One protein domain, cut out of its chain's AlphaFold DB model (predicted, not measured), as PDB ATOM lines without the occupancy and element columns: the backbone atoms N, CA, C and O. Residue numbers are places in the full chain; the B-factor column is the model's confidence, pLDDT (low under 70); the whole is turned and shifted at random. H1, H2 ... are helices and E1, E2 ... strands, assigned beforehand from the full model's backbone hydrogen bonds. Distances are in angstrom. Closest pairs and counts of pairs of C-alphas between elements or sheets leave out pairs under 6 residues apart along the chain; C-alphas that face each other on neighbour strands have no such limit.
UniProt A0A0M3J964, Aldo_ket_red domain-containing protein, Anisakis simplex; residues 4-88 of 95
ATOM      1  N   LEU A   4     105.664 143.047 104.585       97.81
ATOM      2  CA  LEU A   4     105.669 143.329 103.152       97.81
ATOM      3  C   LEU A   4     107.073 143.112 102.592       97.81
ATOM      4  O   LEU A   4     108.066 143.336 103.286       97.81
ATOM      5  N   GLN A   5     107.155 142.687 101.336       98.31
ATOM      6  CA  GLN A   5     108.414 142.656 100.604       98.31
ATOM      7  C   GLN A   5     108.597 143.991  99.881       98.31
ATOM      8  O   GLN A   5     107.758 144.390  99.075       98.31
ATOM      9  N   LEU A   6     109.688 144.684 100.192       98.31
ATOM     10  CA  LEU A   6     110.104 145.896  99.500       98.31
ATOM     11  C   LEU A   6     110.618 145.556  98.092       98.31
ATOM     12  O   LEU A   6     110.970 144.411  97.801       98.31
ATOM     13  N   SER A   7     110.716 146.559  97.217       98.44
ATOM     14  CA  SER A   7     111.203 146.384  95.837       98.44
ATOM     15  C   SER A   7     112.631 145.829  95.749       98.44
ATOM     16  O   SER A   7     112.989 145.218  94.748       98.44
ATOM     17  N   ASN A   8     113.432 145.985  96.806       98.19
ATOM     18  CA  ASN A   8     114.779 145.423  96.930       98.19
ATOM     19  C   ASN A   8     114.810 143.997  97.524       98.19
ATOM     20  O   ASN A   8     115.880 143.496  97.856       98.19
ATOM     21  N   GLY A   9     113.654 143.353  97.713       98.12
ATOM     22  CA  GLY A   9     113.545 142.000  98.262       98.12
ATOM     23  C   GLY A   9     113.606 141.906  99.791       98.12
ATOM     24  O   GLY A   9     113.331 140.839 100.339       98.12
ATOM     25  N   VAL A  10     113.907 142.998 100.503       97.81
ATOM     26  CA  VAL A  10     113.931 143.014 101.973       97.81
ATOM     27  C   VAL A  10     112.504 142.960 102.523       97.81
ATOM     28  O   VAL A  10     111.597 143.614 102.009       97.81
ATOM     29  N   LYS A  11     112.297 142.193 103.596       97.94
ATOM     30  CA  LYS A  11     111.012 142.129 104.300       97.94
ATOM     31  C   LYS A  11     110.945 143.195 105.388       97.94
ATOM     32  O   LYS A  11     111.767 143.184 106.301       97.94
ATOM     33  N   ILE A  12     109.943 144.066 105.325       98.44
ATOM     34  CA  ILE A  12     109.643 145.059 106.361       98.44
ATOM     35  C   ILE A  12     108.395 144.632 107.147       98.44
ATOM     36  O   ILE A  12     107.376 144.298 106.530       98.44
ATOM     37  N   PRO A  13     108.423 144.611 108.489       98.44
ATOM     38  CA  PRO A  13     107.215 144.366 109.266       98.44
ATOM     39  C   PRO A  13     106.172 145.471 109.056       98.44
ATOM     40  O   PRO A  13     106.506 146.656 109.074       98.44
ATOM     41  N   LEU A  14     104.907 145.072 108.877       97.69
ATOM     42  CA  LEU A  14     103.795 145.979 108.545       97.69
ATOM     43  C   LEU A  14     103.576 147.088 109.578       97.69
ATOM     44  O   LEU A  14     103.154 148.182 109.221       97.69
ATOM     45  N   ILE A  15     103.839 146.785 110.848       97.69
ATOM     46  CA  ILE A  15     103.640 147.698 111.971       97.69
ATOM     47  C   ILE A  15     104.997 147.981 112.609       97.69
ATOM     48  O   ILE A  15     105.742 147.045 112.911       97.69
ATOM     49  N   GLY A  16     105.302 149.263 112.809       97.12
ATOM     50  CA  GLY A  16     106.512 149.734 113.478       97.12
ATOM     51  C   GLY A  16     106.206 150.626 114.677       97.12
ATOM     52  O   GLY A  16     105.163 151.275 114.730       97.12
ATOM     53  N   LEU A  17     107.124 150.639 115.643       97.25
ATOM     54  CA  LEU A  17     107.108 151.562 116.776       97.25
ATOM     55  C   LEU A  17     107.842 152.849 116.381       97.25
ATOM     56  O   LEU A  17     109.048 152.805 116.150       97.25
ATOM     57  N   GLY A  18     107.134 153.978 116.332       94.94
ATOM     58  CA  GLY A  18     107.749 155.296 116.145       94.94
ATOM     59  C   GLY A  18     108.251 155.886 117.464       94.94
ATOM     60  O   GLY A  18     107.513 155.894 118.450       94.94
ATOM     61  N   THR A  19     109.482 156.409 117.487       92.12
ATOM     62  CA  THR A  19     110.114 156.939 118.714       92.12
ATOM     63  C   THR A  19     110.125 158.468 118.822       92.12
ATOM     64  O   THR A  19     110.450 158.996 119.883       92.12
ATOM     65  N   GLY A  20     109.754 159.209 117.772       84.00
ATOM     66  CA  GLY A  20     109.916 160.673 117.734       84.00
ATOM     67  C   GLY A  20     109.056 161.471 118.721       84.00
ATOM     68  O   GLY A  20     109.473 162.527 119.186       84.00
ATOM     69  N   GLY A  21     107.875 160.965 119.087       69.06
ATOM     70  CA  GLY A  21     106.992 161.613 120.068       69.06
ATOM     71  C   GLY A  21     107.350 161.319 121.527       69.06
ATOM     72  O   GLY A  21     106.818 161.965 122.424       69.06
ATOM     73  N   LEU A  22     108.249 160.362 121.765       61.69
ATOM     74  CA  LEU A  22     108.540 159.844 123.103       61.69
ATOM     75  C   LEU A  22     109.627 160.646 123.833       61.69
ATOM     76  O   LEU A  22     109.881 160.378 124.998       61.69
ATOM     77  N   VAL A  23     110.290 161.605 123.169       57.75
ATOM     78  CA  VAL A  23     111.329 162.470 123.775       57.75
ATOM     79  C   VAL A  23     111.356 163.868 123.124       57.75
ATOM     80  O   VAL A  23     112.407 164.481 122.988       57.75
ATOM     81  N   SER A  24     110.221 164.406 122.657       53.38
ATOM     82  CA  SER A  24     110.258 165.725 122.001       53.38
ATOM     83  C   SER A  24     110.620 166.843 122.995       53.38
ATOM     84  O   SER A  24     110.175 166.837 124.142       53.38
ATOM     85  N   VAL A  25     111.389 167.843 122.552       51.28
ATOM     86  CA  VAL A  25     111.752 169.041 123.342       51.28
ATOM     87  C   VAL A  25     110.508 169.784 123.865       51.28
ATOM     88  O   VAL A  25     110.527 170.342 124.960       51.28
ATOM     89  N   LEU A  26     109.384 169.713 123.143       51.19
ATOM     90  CA  LEU A  26     108.084 170.212 123.610       51.19
ATOM     91  C   LEU A  26     107.509 169.378 124.768       51.19
ATOM     92  O   LEU A  26     106.908 169.950 125.674       51.19
ATOM     93  N   SER A  27     107.738 168.062 124.802       52.78
ATOM     94  CA  SER A  27     107.399 167.214 125.955       52.78
ATOM     95  C   SER A  27     108.254 167.572 127.178       52.78
ATOM     96  O   SER A  27     107.750 167.608 128.292       52.78
ATOM     97  N   GLN A  28     109.526 167.941 127.002       50.16
ATOM     98  CA  GLN A  28     110.357 168.387 128.131       50.16
ATOM     99  C   GLN A  28     109.974 169.789 128.646       50.16
ATOM    100  O   GLN A  28     110.031 170.028 129.852       50.16
ATOM    101  N   LEU A  29     109.561 170.703 127.756       53.72
ATOM    102  CA  LEU A  29     109.249 172.097 128.103       53.72
ATOM    103  C   LEU A  29     107.793 172.346 128.532       53.72
ATOM    104  O   LEU A  29     107.563 173.214 129.370       53.72
ATOM    105  N   LEU A  30     106.811 171.632 127.969       53.72
ATOM    106  CA  LEU A  30     105.382 171.930 128.176       53.72
ATOM    107  C   LEU A  30     104.609 170.820 128.892       53.72
ATOM    108  O   LEU A  30     103.624 171.113 129.567       53.72
ATOM    109  N   LEU A  31     105.024 169.557 128.772       47.69
ATOM    110  CA  LEU A  31     104.243 168.408 129.231       47.69
ATOM    111  C   LEU A  31     105.160 167.370 129.878       47.69
ATOM    112  O   LEU A  31     105.509 166.411 129.215       47.69
ATOM    113  N   LYS A  32     105.509 167.595 131.153       45.28
ATOM    114  CA  LYS A  32     106.163 166.769 132.208       45.28
ATOM    115  C   LYS A  32     106.168 165.208 132.122       45.28
ATOM    116  O   LYS A  32     106.202 164.554 133.161       45.28
ATOM    117  N   TYR A  33     106.125 164.595 130.948       42.75
ATOM    118  CA  TYR A  33     105.522 163.283 130.701       42.75
ATOM    119  C   TYR A  33     106.190 162.495 129.576       42.75
ATOM    120  O   TYR A  33     105.532 161.665 128.972       42.75
ATOM    121  N   SER A  34     107.462 162.733 129.249       51.16
ATOM    122  CA  SER A  34     108.218 161.684 128.553       51.16
ATOM    123  C   SER A  34     109.674 161.689 128.979       51.16
ATOM    124  O   SER A  34     110.515 162.425 128.463       51.16
ATOM    125  N   THR A  35     109.942 160.903 130.016       62.56
ATOM    126  CA  THR A  35     111.294 160.647 130.518       62.56
ATOM    127  C   THR A  35     111.961 159.553 129.676       62.56
ATOM    128  O   THR A  35     111.251 158.748 129.070       62.56
ATOM    129  N   PRO A  36     113.305 159.448 129.665       73.25
ATOM    130  CA  PRO A  36     114.011 158.318 129.053       73.25
ATOM    131  C   PRO A  36     113.394 156.954 129.406       73.25
ATOM    132  O   PRO A  36     113.249 156.102 128.538       73.25
ATOM    133  N   VAL A  37     112.906 156.803 130.642       82.81
ATOM    134  CA  VAL A  37     112.242 155.593 131.154       82.81
ATOM    135  C   VAL A  37     111.015 155.188 130.330       82.81
ATOM    136  O   VAL A  37     110.780 154.000 130.127       82.81
ATOM    137  N   GLU A  38     110.223 156.138 129.837       86.12
ATOM    138  CA  GLU A  38     109.034 155.818 129.041       86.12
ATOM    139  C   GLU A  38     109.397 155.289 127.659       86.12
ATOM    140  O   GLU A  38     108.804 154.308 127.213       86.12
ATOM    141  N   LEU A  39     110.407 155.880 127.009       89.19
ATOM    142  CA  LEU A  39     110.938 155.359 125.752       89.19
ATOM    143  C   LEU A  39     111.507 153.949 125.949       89.19
ATOM    144  O   LEU A  39     111.207 153.049 125.165       89.19
ATOM    145  N   GLU A  40     112.292 153.735 127.008       93.81
ATOM    146  CA  GLU A  40     112.840 152.414 127.317       93.81
ATOM    147  C   GLU A  40     111.736 151.376 127.537       93.81
ATOM    148  O   GLU A  40     111.769 150.297 126.938       93.81
ATOM    149  N   ASN A  41     110.733 151.711 128.353       94.62
ATOM    150  CA  ASN A  41     109.594 150.841 128.620       94.62
ATOM    151  C   ASN A  41     108.798 150.567 127.344       94.62
ATOM    152  O   ASN A  41     108.480 149.412 127.075       94.62
ATOM    153  N   ALA A  42     108.539 151.584 126.518       95.25
ATOM    154  CA  ALA A  42     107.834 151.420 125.252       95.25
ATOM    155  C   ALA A  42     108.566 150.447 124.320       95.25
ATOM    156  O   ALA A  42     107.938 149.541 123.773       95.25
ATOM    157  N   ILE A  43     109.890 150.574 124.180       97.00
ATOM    158  CA  ILE A  43     110.694 149.657 123.359       97.00
ATOM    159  C   ILE A  43     110.648 148.240 123.937       97.00
ATOM    160  O   ILE A  43     110.378 147.291 123.201       97.00
ATOM    161  N   ARG A  44     110.875 148.074 125.247       98.06
ATOM    162  CA  ARG A  44     110.851 146.755 125.901       98.06
ATOM    163  C   ARG A  44     109.486 146.086 125.752       98.06
ATOM    164  O   ARG A  44     109.422 144.946 125.308       98.06
ATOM    165  N   THR A  45     108.402 146.804 126.032       98.25
ATOM    166  CA  THR A  45     107.037 146.296 125.863       98.25
ATOM    167  C   THR A  45     106.740 145.956 124.408       98.25
ATOM    168  O   THR A  45     106.187 144.893 124.146       98.25
ATOM    169  N   ALA A  46     107.136 146.802 123.452       97.81
ATOM    170  CA  ALA A  46     106.939 146.523 122.033       97.81
ATOM    171  C   ALA A  46     107.637 145.219 121.621       97.81
ATOM    172  O   ALA A  46     107.029 144.373 120.964       97.81
ATOM    173  N   ILE A  47     108.886 145.018 122.047       98.25
ATOM    174  CA  ILE A  47     109.620 143.772 121.804       98.25
ATOM    175  C   ILE A  47     108.909 142.566 122.435       98.25
ATOM    176  O   ILE A  47     108.767 141.538 121.764       98.25
ATOM    177  N   ASP A  48     108.421 142.707 123.671       98.12
ATOM    178  CA  ASP A  48     107.731 141.652 124.430       98.12
ATOM    179  C   ASP A  48     106.433 141.205 123.758       98.12
ATOM    180  O   ASP A  48     106.135 140.012 123.724       98.12
ATOM    181  N   ILE A  49     105.696 142.143 123.159       97.44
ATOM    182  CA  ILE A  49     104.463 141.848 122.417       97.44
ATOM    183  C   ILE A  49     104.716 141.515 120.936       97.44
ATOM    184  O   ILE A  49     103.771 141.313 120.174       97.44
ATOM    185  N   GLY A  50     105.984 141.430 120.513       97.50
ATOM    186  CA  GLY A  50     106.378 140.885 119.213       97.50
ATOM    187  C   GLY A  50     106.707 141.903 118.118       97.50
ATOM    188  O   GLY A  50     106.900 141.491 116.971       97.50
ATOM    189  N   TYR A  51     106.824 143.199 118.428       98.31
ATOM    190  CA  TYR A  51     107.309 144.186 117.461       98.31
ATOM    191  C   TYR A  51     108.737 143.862 117.039       98.31
ATOM    192  O   TYR A  51     109.558 143.368 117.815       98.31
ATOM    193  N   ARG A  52     109.025 144.159 115.774       98.31
ATOM    194  CA  ARG A  52     110.344 143.991 115.158       98.31
ATOM    195  C   ARG A  52     110.769 145.175 114.299       98.31
ATOM    196  O   ARG A  52     111.924 145.231 113.908       98.31
ATOM    197  N   HIS A  53     109.868 146.114 114.020       98.56
ATOM    198  CA  HIS A  53     110.177 147.331 113.280       98.56
ATOM    199  C   HIS A  53     110.242 148.517 114.248       98.56
ATOM    200  O   HIS A  53     109.250 148.823 114.910       98.56
ATOM    201  N   ILE A  54     111.411 149.151 114.341       98.44
ATOM    202  CA  ILE A  54     111.674 150.334 115.167       98.44
ATOM    203  C   ILE A  54     112.011 151.504 114.241       98.44
ATOM    204  O   ILE A  54     112.948 151.412 113.448       98.44
ATOM    205  N   ASP A  55     111.251 152.589 114.341       98.06
ATOM    206  CA  ASP A  55     111.448 153.811 113.567       98.06
ATOM    207  C   ASP A  55     111.975 154.936 114.464       98.06
ATOM    208  O   ASP A  55     111.321 155.336 115.427       98.06
ATOM    209  N   THR A  56     113.158 155.447 114.124       96.25
ATOM    210  CA  THR A  56     113.833 156.559 114.800       96.25
ATOM    211  C   THR A  56     114.355 157.590 113.787       96.25
ATOM    212  O   THR A  56     114.100 157.478 112.585       96.25
ATOM    213  N   ALA A  57     115.020 158.647 114.249       94.06
ATOM    214  CA  ALA A  57     115.671 159.662 113.425       94.06
ATOM    215  C   ALA A  57     116.689 160.461 114.247       94.06
ATOM    216  O   ALA A  57     116.478 160.669 115.442       94.06
ATOM    217  N   ALA A  58     117.703 161.027 113.585       90.31
ATOM    218  CA  ALA A  58     118.661 161.931 114.228       90.31
ATOM    219  C   ALA A  58     117.973 163.138 114.901       90.31
ATOM    220  O   ALA A  58     118.312 163.511 116.019       90.31
ATOM    221  N   MET A  59     116.936 163.694 114.261       88.00
ATOM    222  CA  MET A  59     116.153 164.826 114.783       88.00
ATOM    223  C   MET A  59     115.368 164.496 116.069       88.00
ATOM    224  O   MET A  59     114.882 165.403 116.734       88.00
ATOM    225  N   TYR A  60     115.205 163.218 116.425       87.25
ATOM    226  CA  TYR A  60     114.494 162.829 117.649       87.25
ATOM    227  C   TYR A  60     115.385 162.887 118.893       87.25
ATOM    228  O   TYR A  60     114.876 162.724 119.999       87.25
ATOM    229  N   GLU A  61     116.701 163.059 118.716       86.25
ATOM    230  CA  GLU A  61     117.691 163.199 119.795       86.25
ATOM    231  C   GLU A  61     117.677 162.048 120.825       86.25
ATOM    232  O   GLU A  61     118.177 162.175 121.941       86.25
ATOM    233  N   ASN A  62     117.147 160.876 120.452       88.19
ATOM    234  CA  ASN A  62     116.931 159.738 121.355       88.19
ATOM    235  C   ASN A  62     117.471 158.394 120.828       88.19
ATOM    236  O   ASN A  62     117.236 157.339 121.429       88.19
ATOM    237  N   GLU A  63     118.226 158.411 119.724       93.50
ATOM    238  CA  GLU A  63     118.815 157.202 119.132       93.50
ATOM    239  C   GLU A  63     119.746 156.473 120.104       93.50
ATOM    240  O   GLU A  63     119.775 155.246 120.112       93.50
ATOM    241  N   HIS A  64     120.447 157.207 120.972       93.12
ATOM    242  CA  HIS A  64     121.318 156.631 121.994       93.12
ATOM    243  C   HIS A  64     120.539 155.788 123.020       93.12
ATOM    244  O   HIS A  64     120.954 154.675 123.337       93.12
ATOM    245  N   ILE A  65     119.373 156.261 123.481       93.50
ATOM    246  CA  ILE A  65     118.489 155.507 124.391       93.50
ATOM    247  C   ILE A  65     117.960 154.263 123.671       93.50
ATOM    248  O   ILE A  65     118.076 153.149 124.179       93.50
ATOM    249  N   THR A  66     117.445 154.444 122.450       95.12
ATOM    250  CA  THR A  66     116.920 153.343 121.626       95.12
ATOM    251  C   THR A  66     117.981 152.264 121.393       95.12
ATOM    252  O   THR A  66     117.721 151.074 121.583       95.12
ATOM    253  N   GLY A  67     119.196 152.675 121.025       97.38
ATOM    254  CA  GLY A  67     120.332 151.791 120.790       97.38
ATOM    255  C   GLY A  67     120.745 151.013 122.036       97.38
ATOM    256  O   GLY A  67     120.928 149.801 121.945       97.38
ATOM    257  N   ASN A  68     120.822 151.671 123.198       98.00
ATOM    258  CA  ASN A  68     121.181 151.024 124.463       98.00
ATOM    259  C   ASN A  68     120.172 149.934 124.855       98.00
ATOM    260  O   ASN A  68     120.564 148.804 125.145       98.00
ATOM    261  N   VAL A  69     118.870 150.230 124.778       97.88
ATOM    262  CA  VAL A  69     117.815 149.258 125.115       97.88
ATOM    263  C   VAL A  69     117.860 148.048 124.188       97.88
ATOM    264  O   VAL A  69     117.811 146.909 124.657       97.88
ATOM    265  N   LEU A  70     117.967 148.272 122.875       98.44
ATOM    266  CA  LEU A  70     118.043 147.180 121.906       98.44
ATOM    267  C   LEU A  70     119.319 146.354 122.094       98.44
ATOM    268  O   LEU A  70     119.253 145.127 122.041       98.44
ATOM    269  N   ALA A  71     120.461 146.992 122.367       98.62
ATOM    270  CA  ALA A  71     121.713 146.296 122.647       98.62
ATOM    271  C   ALA A  71     121.601 145.396 123.885       98.62
ATOM    272  O   ALA A  71     122.049 144.251 123.848       98.62
ATOM    273  N   ASP A  72     120.955 145.860 124.953       98.62
ATOM    274  CA  ASP A  72     120.748 145.063 126.164       98.62
ATOM    275  C   ASP A  72     119.777 143.896 125.951       98.62
ATOM    276  O   ASP A  72     120.000 142.789 126.451       98.62
ATOM    277  N   LEU A  73     118.721 144.098 125.161       98.50
ATOM    278  CA  LEU A  73     117.800 143.023 124.782       98.50
ATOM    279  C   LEU A  73     118.488 141.969 123.902       98.50
ATOM    280  O   LEU A  73     118.247 140.774 124.078       98.50
ATOM    281  N   ILE A  74     119.395 142.388 123.019       98.69
ATOM    282  CA  ILE A  74     120.211 141.471 122.216       98.69
ATOM    283  C   ILE A  74     121.200 140.709 123.104       98.69
ATOM    284  O   ILE A  74     121.291 139.486 123.027       98.69
ATOM    285  N   ARG A  75     121.908 141.411 123.996       98.62
ATOM    286  CA  ARG A  75     122.902 140.822 124.909       98.62
ATOM    287  C   ARG A  75     122.287 139.810 125.872       98.62
ATOM    288  O   ARG A  75     122.920 138.809 126.186       98.62
ATOM    289  N   SER A  76     121.060 140.060 126.326       98.25
ATOM    290  CA  SER A  76     120.313 139.127 127.180       98.25
ATOM    291  C   SER A  76     119.750 137.917 126.426       98.25
ATOM    292  O   SER A  76     119.185 137.024 127.050       98.25
ATOM    293  N   GLY A  77     119.892 137.867 125.096       97.88
ATOM    294  CA  GLY A  77     119.361 136.794 124.256       97.88
ATOM    295  C   GLY A  77     117.849 136.870 124.035       97.88
ATOM    296  O   GLY A  77     117.271 135.931 123.491       97.88
ATOM    297  N   LYS A  78     117.199 137.970 124.437       97.75
ATOM    298  CA  LYS A  78     115.746 138.149 124.312       97.75
ATOM    299  C   LYS A  78     115.294 138.339 122.863       97.75
ATOM    300  O   LYS A  78     114.180 137.952 122.518       97.75
ATOM    301  N   ILE A  79     116.154 138.917 122.029       98.12
ATOM    302  CA  ILE A  79     115.968 139.092 120.581       98.12
ATOM    303  C   ILE A  79     117.315 138.995 119.867       98.12
ATOM    304  O   ILE A  79     118.351 139.313 120.446       98.12
ATOM    305  N   LYS A  80     117.316 138.617 118.591       98.44
ATOM    306  CA  LYS A  80     118.505 138.675 117.733       98.44
ATOM    307  C   LYS A  80     118.486 139.912 116.842       98.44
ATOM    308  O   LYS A  80     117.425 140.432 116.496       98.44
ATOM    309  N   ARG A  81     119.666 140.381 116.422       98.50
ATOM    310  CA  ARG A  81     119.776 141.576 115.568       98.50
ATOM    311  C   ARG A  81     119.063 141.375 114.234       98.50
ATOM    312  O   ARG A  81     118.397 142.298 113.775       98.50
ATOM    313  N   GLU A  82     119.183 140.202 113.628       97.94
ATOM    314  CA  GLU A  82     118.568 139.847 112.346       97.94
ATOM    315  C   GLU A  82     117.034 139.777 112.385       97.94
ATOM    316  O   GLU A  82     116.396 139.817 111.337       97.94
ATOM    317  N   GLU A  83     116.427 139.726 113.574       97.38
ATOM    318  CA  GLU A  83     114.974 139.824 113.710       97.38
ATOM    319  C   GLU A  83     114.474 141.270 113.614       97.38
ATOM    320  O   GLU A  83     113.280 141.479 113.418       97.38
ATOM    321  N   LEU A  84     115.352 142.268 113.775       98.44
ATOM    322  CA  LEU A  84     114.982 143.679 113.847       98.44
ATOM    323  C   LEU A  84     115.118 144.395 112.499       98.44
ATOM    324  O   LEU A  84     116.172 144.382 111.857       98.44
ATOM    325  N   PHE A  85     114.081 145.145 112.147       98.62
ATOM    326  CA  PHE A  85     114.100 146.175 111.120       98.62
ATOM    327  C   PHE A  85     114.194 147.542 111.810       98.62
ATOM    328  O   PHE A  85     113.271 147.945 112.511       98.62
ATOM    329  N   ILE A  86     115.313 148.248 111.654       98.56
ATOM    330  CA  ILE A  86     115.548 149.538 112.319       98.56
ATOM    331  C   ILE A  86     115.691 150.609 111.242       98.56
ATOM    332  O   ILE A  86     116.531 150.469 110.352       98.56
ATOM    333  N   THR A  87     114.891 151.665 111.347       98.44
ATOM    334  CA  THR A  87     114.874 152.800 110.418       98.44
ATOM    335  C   THR A  87     115.401 154.043 111.124       98.44
ATOM    336  O   THR A  87     114.943 154.355 112.217       98.44
ATOM    337  N   SER A  88     116.328 154.767 110.493       97.31
ATOM    338  CA  SER A  88     116.713 156.128 110.890       97.31
ATOM    339  C   SER A  88     116.604 157.084 109.697       97.31
ATOM    340  O   SER A  88     116.400 156.653 108.559       97.31
TER     341      SER A  88
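What this domain is: This is residues 4 to 88 of the 95 residues of the protein "Aldo_ket_red domain-containing protein" of Anisakis simplex (UniProt A0A0M3J964). A short sheet of three side-by-side strands, E2, E3 and E4, has two helices, H2 and H3, packed on each other to one side of it. H1 with low-confidence loops around it lies toward one end of the longest axis, and E1 toward the other. The printed part has 85 residues, with elements in the order E1 E2 H1 H2 E3 H3 E4. The sheet, in the order E2 E3 E4, is parallel, and the class is mixed, helices and strands. The whole is compact, with a radius of gyration of the C-alphas of 13.5 A and spans of 43 by 31 by 20 A.

How they stand to each other: E3, residues 53 to 55, is the inner strand between E2, residues 16 to 18, and E4, residues 85 to 87. N 17 and O 53 are within hydrogen-bond range at 2.9 A, as are N 87 and O 54 at 2.9 A. H2, residues 36 to 48, is on the sheet but only grazes it, with residues 42 to 47. H3, residues 63 to 75, is only just on it, with 5 pairs of C-alphas within 10 A, and only grazes it. H2 and H3 touch, the closest C-alphas being those of Glu 40 and Val 69 at 6.3 A. They run the same way at a steep tilt of 42 degrees. E2, H1, H2 and E3, with H1 at residues 25 to 30, form a strand-helix-strand unit, two parallel neighbour strands with helices between, as do E3, H3 and E4; both crossovers are right-handed. H1 touches no helix and is not on the sheet. E1, residues 11 to 13, pairs with no named strand, but residues 4 to 5 pair antiparallel with its residues 11 to 12. Every O i to N i+4 pair is within range in H1, H2 and H3.

Where its parts are: E1 begins at C-alpha 11, (111.012, 142.129, 104.300), and runs on into E2 across a break of 2 residues, at 60 degrees. H2 is 18.4 A long and H3 17.8 A. E4 ends at C-alpha 87, (114.874, 152.800, 110.418).

The domain as a whole: The C-alphas farthest apart are those of Gly 9 and Leu 30, at 43.1 A. The printed part has no cut, and no link is long. Residues 21 to 35 have pLDDT under 70.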